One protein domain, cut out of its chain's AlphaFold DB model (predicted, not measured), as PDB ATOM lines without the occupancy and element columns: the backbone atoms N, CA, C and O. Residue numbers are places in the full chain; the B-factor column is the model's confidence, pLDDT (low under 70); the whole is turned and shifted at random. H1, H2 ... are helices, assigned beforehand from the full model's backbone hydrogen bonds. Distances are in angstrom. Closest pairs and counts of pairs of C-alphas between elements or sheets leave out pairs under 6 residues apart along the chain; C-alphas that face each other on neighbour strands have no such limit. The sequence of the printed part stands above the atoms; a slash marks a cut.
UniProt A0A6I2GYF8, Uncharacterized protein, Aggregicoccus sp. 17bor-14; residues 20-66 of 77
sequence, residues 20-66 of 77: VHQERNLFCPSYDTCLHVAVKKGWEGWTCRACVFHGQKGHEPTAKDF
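What this domain is: This is residues 20 to 66 of the 77 residues of an uncharacterized protein of Aggregicoccus sp. 17bor-14 (UniProt A0A6I2GYF8). This small domain has little regular structure: its one longer helix, H2, has the long loop of residues 41 to 62 folding back beside it, and a single short helical turn lies at each end of the printed part, H1 and H3. The printed part has 47 residues with three named helices, in the order H1, H2, H3, and no named strand. The class is all helix, with 18 residues in named elements. It is compact, with a radius of gyration of the C-alphas of 10.3 A and spans of 30 by 21 by 15 A.

Where its parts are: Find C-alpha 31 at (-22.153, -33.406, 22.722); from there H2, residues 31 to 40, runs 14.3 A to C-alpha 40 at (-21.830, -47.693, 23.480). H1 is residues 20 to 23, 5.0 A; H3 is residues 63 to 66, 5.3 A.

How they stand to each other: H2 is apart from H1 and H3, which are also apart from each other. In H2 every O i to N i+4 pair is within hydrogen-bond range; H1 and H3 are too short for such a pair.

The domain as a whole: The C-alphas of Gly 42 and Lys 64, the two farthest apart, are 30.3 A apart. The printed part has no cut; the link from H2 to H3 is long. Look for pLDDT under 70 at residues 20 to 26 and 57 to 66.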
ATOM      1  N   VAL A  20     -35.308 -33.078  13.823       53.22
ATOM      2  CA  VAL A  20     -33.857 -33.170  13.573       53.22
ATOM      3  C   VAL A  20     -33.070 -32.182  14.435       53.22
ATOM      4  O   VAL A  20     -32.040 -32.552  14.999       53.22
ATOM      5  N   HIS A  21     -33.572 -30.956  14.613       53.56
ATOM      6  CA  HIS A  21     -32.925 -29.952  15.469       53.56
ATOM      7  C   HIS A  21     -32.985 -30.329  16.960       53.56
ATOM      8  O   HIS A  21     -32.099 -30.000  17.748       53.56
ATOM      9  N   GLN A  22     -34.024 -31.069  17.339       56.47
ATOM     10  CA  GLN A  22     -34.240 -31.582  18.685       56.47
ATOM     11  C   GLN A  22     -33.449 -32.876  18.962       56.47
ATOM     12  O   GLN A  22     -33.029 -33.101  20.101       56.47
ATOM     13  N   GLU A  23     -33.205 -33.695  17.938       55.25
ATOM     14  CA  GLU A  23     -32.463 -34.954  18.021       55.25
ATOM     15  C   GLU A  23     -30.946 -34.740  17.872       55.25
ATOM     16  O   GLU A  23     -30.164 -35.271  18.649       55.25
ATOM     17  N   ARG A  24     -30.471 -33.879  16.970       61.50
ATOM     18  CA  ARG A  24     -29.027 -33.633  16.779       61.50
ATOM     19  C   ARG A  24     -28.662 -32.199  17.129       61.50
ATOM     20  O   ARG A  24     -28.142 -31.452  16.307       61.50
ATOM     21  N   ASN A  25     -28.953 -31.818  18.370       66.88
ATOM     22  CA  ASN A  25     -28.609 -30.495  18.876       66.88
ATOM     23  C   ASN A  25     -27.080 -30.360  18.989       66.88
ATOM     24  O   ASN A  25     -26.502 -30.846  19.955       66.88
ATOM     25  N   LEU A  26     -26.424 -29.707  18.024       67.62
ATOM     26  CA  LEU A  26     -24.978 -29.420  18.060       67.62
ATOM     27  C   LEU A  26     -24.573 -28.545  19.254       67.62
ATOM     28  O   LEU A  26     -23.427 -28.600  19.687       67.62
ATOM     29  N   PHE A  27     -25.519 -27.797  19.820       73.00
ATOM     30  CA  PHE A  27     -25.328 -26.997  21.029       73.00
ATOM     31  C   PHE A  27     -25.531 -27.825  22.306       73.00
ATOM     32  O   PHE A  27     -25.635 -27.274  23.396       73.00
ATOM     33  N   CYS A  28     -25.616 -29.157  22.199       75.56
ATOM     34  CA  CYS A  28     -25.701 -30.027  23.365       75.56
ATOM     35  C   CYS A  28     -24.466 -29.845  24.252       75.56
ATOM     36  O   CYS A  28     -23.343 -30.080  23.784       75.56
ATOM     37  N   PRO A  29     -24.641 -29.527  25.544       77.00
ATOM     38  CA  PRO A  29     -23.531 -29.578  26.472       77.00
ATOM     39  C   PRO A  29     -22.942 -30.992  26.500       77.00
ATOM     40  O   PRO A  29     -23.662 -31.979  26.651       77.00
ATOM     41  N   SER A  30     -21.623 -31.092  26.334       79.69
ATOM     42  CA  SER A  30     -20.908 -32.376  26.248       79.69
ATOM     43  C   SER A  30     -21.377 -33.288  25.098       79.69
ATOM     44  O   SER A  30     -21.444 -34.508  25.270       79.69
ATOM     45  N   TYR A  31     -21.681 -32.706  23.928       82.38
ATOM     46  CA  TYR A  31     -22.153 -33.406  22.722       82.38
ATOM     47  C   TYR A  31     -21.403 -34.717  22.436       82.38
ATOM     48  O   TYR A  31     -22.031 -35.772  22.346       82.38
ATOM     49  N   ASP A  32     -20.070 -34.674  22.351       83.19
ATOM     50  CA  ASP A  32     -19.257 -35.846  21.998       83.19
ATOM     51  C   ASP A  32     -19.389 -36.966  23.032       83.19
ATOM     52  O   ASP A  32     -19.614 -38.126  22.682       83.19
ATOM     53  N   THR A  33     -19.336 -36.627  24.322       85.62
ATOM     54  CA  THR A  33     -19.536 -37.590  25.413       85.62
ATOM     55  C   THR A  33     -20.922 -38.226  25.331       85.62
ATOM     56  O   THR A  33     -21.061 -39.442  25.465       85.62
ATOM     57  N   CYS A  34     -21.952 -37.423  25.067       86.06
ATOM     58  CA  CYS A  34     -23.321 -37.900  24.912       86.06
ATOM     59  C   CYS A  34     -23.491 -38.824  23.702       86.06
ATOM     60  O   CYS A  34     -24.137 -39.869  23.817       86.06
ATOM     61  N   LEU A  35     -22.877 -38.479  22.571       86.12
ATOM     62  CA  LEU A  35     -22.887 -39.306  21.371       86.12
ATOM     63  C   LEU A  35     -22.154 -40.635  21.611       86.12
ATOM     64  O   LEU A  35     -22.662 -41.698  21.256       86.12
ATOM     65  N   HIS A  36     -21.002 -40.604  22.288       86.88
ATOM     66  CA  HIS A  36     -20.263 -41.811  22.659       86.88
ATOM     67  C   HIS A  36     -21.069 -42.751  23.560       86.88
ATOM     68  O   HIS A  36     -21.002 -43.971  23.382       86.88
ATOM     69  N   VAL A  37     -21.840 -42.219  24.515       87.81
ATOM     70  CA  VAL A  37     -22.726 -43.031  25.367       87.81
ATOM     71  C   VAL A  37     -23.797 -43.725  24.530       87.81
ATOM     72  O   VAL A  37     -23.996 -44.927  24.695       87.81
ATOM     73  N   ALA A  38     -24.444 -43.001  23.616       89.00
ATOM     74  CA  ALA A  38     -25.490 -43.551  22.756       89.00
ATOM     75  C   ALA A  38     -24.978 -44.706  21.890       89.00
ATOM     76  O   ALA A  38     -25.602 -45.765  21.837       89.00
ATOM     77  N   VAL A  39     -23.789 -44.539  21.297       88.81
ATOM     78  CA  VAL A  39     -23.130 -45.591  20.512       88.81
ATOM     79  C   VAL A  39     -22.788 -46.798  21.386       88.81
ATOM     80  O   VAL A  39     -23.144 -47.921  21.043       88.81
ATOM     81  N   LYS A  40     -22.163 -46.591  22.556       90.94
ATOM     82  CA  LYS A  40     -21.830 -47.693  23.480       90.94
ATOM     83  C   LYS A  40     -23.061 -48.451  23.981       90.94
ATOM     84  O   LYS A  40     -22.947 -49.619  24.341       90.94
ATOM     85  N   LYS A  41     -24.211 -47.782  24.063       90.62
ATOM     86  CA  LYS A  41     -25.480 -48.358  24.520       90.62
ATOM     87  C   LYS A  41     -26.348 -48.895  23.380       90.62
ATOM     88  O   LYS A  41     -27.408 -49.434  23.677       90.62
ATOM     89  N   GLY A  42     -25.910 -48.771  22.125       86.38
ATOM     90  CA  GLY A  42     -26.627 -49.289  20.962       86.38
ATOM     91  C   GLY A  42     -27.987 -48.629  20.749       86.38
ATOM     92  O   GLY A  42     -28.965 -49.320  20.492       86.38
ATOM     93  N   TRP A  43     -28.086 -47.311  20.928       85.38
ATOM     94  CA  TRP A  43     -29.348 -46.613  20.690       85.38
ATOM     95  C   TRP A  43     -29.668 -46.544  19.192       85.38
ATOM     96  O   TRP A  43     -28.827 -46.131  18.398       85.38
ATOM     97  N   GLU A  44     -30.912 -46.859  18.826       81.88
ATOM     98  CA  GLU A  44     -31.448 -46.728  17.455       81.88
ATOM     99  C   GLU A  44     -31.485 -45.270  16.958       81.88
ATOM    100  O   GLU A  44     -31.544 -44.989  15.762       81.88
ATOM    101  N   GLY A  45     -31.463 -44.315  17.885       76.50
ATOM    102  CA  GLY A  45     -31.436 -42.886  17.612       76.50
ATOM    103  C   GLY A  45     -30.902 -42.127  18.816       76.50
ATOM    104  O   GLY A  45     -31.004 -42.587  19.955       76.50
ATOM    105  N   TRP A  46     -30.306 -40.964  18.574       80.06
ATOM    106  CA  TRP A  46     -29.743 -40.140  19.634       80.06
ATOM    107  C   TRP A  46     -30.432 -38.788  19.689       80.06
ATOM    108  O   TRP A  46     -30.607 -38.144  18.658       80.06
ATOM    109  N   THR A  47     -30.759 -38.364  20.912       80.88
ATOM    110  CA  THR A  47     -31.140 -36.987  21.212       80.88
ATOM    111  C   THR A  47     -30.322 -36.443  22.370       80.88
ATOM    112  O   THR A  47     -30.081 -37.157  23.347       80.88
ATOM    113  N   CYS A  48     -29.931 -35.166  22.302       80.12
ATOM    114  CA  CYS A  48     -29.210 -34.517  23.403       80.12
ATOM    115  C   CYS A  48     -29.956 -34.664  24.739       80.12
ATOM    116  O   CYS A  48     -29.341 -34.964  25.756       80.12
ATOM    117  N   ARG A  49     -31.292 -34.547  24.738       81.12
ATOM    118  CA  ARG A  49     -32.123 -34.643  25.954       81.12
ATOM    119  C   ARG A  49     -32.071 -36.011  26.626       81.12
ATOM    120  O   ARG A  49     -32.239 -36.095  27.835       81.12
ATOM    121  N   ALA A  50     -31.847 -37.074  25.856       82.06
ATOM    122  CA  ALA A  50     -31.732 -38.423  26.401       82.06
ATOM    123  C   ALA A  50     -30.397 -38.644  27.136       82.06
ATOM    124  O   ALA A  50     -30.238 -39.627  27.858       82.06
ATOM    125  N   CYS A  51     -29.426 -37.741  26.977       85.06
ATOM    126  CA  CYS A  51     -28.130 -37.861  27.620       85.06
ATOM    127  C   CYS A  51     -28.171 -37.473  29.103       85.06
ATOM    128  O   CYS A  51     -28.701 -36.431  29.489       85.06
ATOM    129  N   VAL A  52     -27.488 -38.260  29.936       85.88
ATOM    130  CA  VAL A  52     -27.316 -37.978  31.374       85.88
ATOM    131  C   VAL A  52     -26.511 -36.702  31.655       85.88
ATOM    132  O   VAL A  52     -26.603 -36.148  32.745       85.88
ATOM    133  N   PHE A  53     -25.749 -36.214  30.673       83.00
ATOM    134  CA  PHE A  53     -24.919 -35.013  30.790       83.00
ATOM    135  C   PHE A  53     -25.568 -33.755  30.196       83.00
ATOM    136  O   PHE A  53     -24.976 -32.685  30.276       83.00
ATOM    137  N   HIS A  54     -26.789 -33.840  29.648       78.25
ATOM    138  CA  HIS A  54     -27.414 -32.724  28.921       78.25
ATOM    139  C   HIS A  54     -27.613 -31.454  29.769       78.25
ATOM    140  O   HIS A  54     -27.634 -30.353  29.231       78.25
ATOM    141  N   GLY A  55     -27.790 -31.604  31.087       76.94
ATOM    142  CA  GLY A  55     -27.986 -30.496  32.027       76.94
ATOM    143  C   GLY A  55     -26.690 -29.957  32.637       76.94
ATOM    144  O   GLY A  55     -26.729 -29.009  33.422       76.94
ATOM    145  N   GLN A  56     -25.538 -30.555  32.319       78.69
ATOM    146  CA  GLN A  56     -24.258 -30.046  32.793       78.69
ATOM    147  C   GLN A  56     -23.927 -28.775  32.018       78.69
ATOM    148  O   GLN A  56     -23.750 -28.816  30.805       78.69
ATOM    149  N   LYS A  57     -23.835 -27.635  32.712       62.50
ATOM    150  CA  LYS A  57     -23.371 -26.375  32.120       62.50
ATOM    151  C   LYS A  57     -21.877 -26.471  31.800       62.50
ATOM    152  O   LYS A  57     -21.039 -26.008  32.569       62.50
ATOM    153  N   GLY A  58     -21.545 -27.116  30.688       62.69
ATOM    154  CA  GLY A  58     -20.283 -26.887  29.991       62.69
ATOM    155  C   GLY A  58     -20.341 -25.557  29.238       62.69
ATOM    156  O   GLY A  58     -21.423 -25.018  29.014       62.69
ATOM    157  N   HIS A  59     -19.183 -25.020  28.852       57.91
ATOM    158  CA  HIS A  59     -19.121 -23.922  27.888       57.91
ATOM    159  C   HIS A  59     -19.839 -24.373  26.611       57.91
ATOM    160  O   HIS A  59     -19.394 -25.329  25.981       57.91
ATOM    161  N   GLU A  60     -20.970 -23.746  26.283       55.12
ATOM    162  CA  GLU A  60     -21.676 -23.995  25.029       55.12
ATOM    163  C   GLU A  60     -20.783 -23.469  23.898       55.12
ATOM    164  O   GLU A  60     -20.571 -22.254  23.824       55.12
ATOM    165  N   PRO A  61     -20.184 -24.343  23.069       57.19
ATOM    166  CA  PRO A  61     -19.321 -23.891  21.993       57.19
ATOM    167  C   PRO A  61     -20.177 -23.130  20.989       57.19
ATOM    168  O   PRO A  61     -21.273 -23.569  20.626       57.19
ATOM    169  N   THR A  62     -19.685 -21.998  20.501       62.59
ATOM    170  CA  THR A  62     -20.376 -21.306  19.418       62.59
ATOM    171  C   THR A  62     -20.281 -22.146  18.142       62.59
ATOM    172  O   THR A  62     -19.344 -22.923  17.950       62.59
ATOM    173  N   ALA A  63     -21.221 -21.966  17.208       61.47
ATOM    174  CA  ALA A  63     -21.162 -22.643  15.906       61.47
ATOM    175  C   ALA A  63     -19.809 -22.430  15.185       61.47
ATOM    176  O   ALA A  63     -19.345 -23.300  14.447       61.47
ATOM    177  N   LYS A  64     -19.152 -21.292  15.444       61.84
ATOM    178  CA  LYS A  64     -17.818 -20.966  14.936       61.84
ATOM    179  C   LYS A  64     -16.734 -21.880  15.520       61.84
ATOM    180  O   LYS A  64     -15.873 -22.332  14.772       61.84
ATOM    181  N   ASP A  65     -16.802 -22.200  16.808       61.22
ATOM    182  CA  ASP A  65     -15.831 -23.075  17.479       61.22
ATOM    183  C   ASP A  65     -15.882 -24.506  16.919       61.22
ATOM    184  O   ASP A  65     -14.853 -25.166  16.778       61.22
ATOM    185  N   PHE A  66     -17.071 -24.964  16.510       60.38
ATOM    186  CA  PHE A  66     -17.271 -26.290  15.921       60.38
ATOM    187  C   PHE A  66     -16.854 -26.374  14.443       60.38
ATOM    188  O   PHE A  66     -16.347 -27.398  13.985       60.38
TER     189      PHE A  66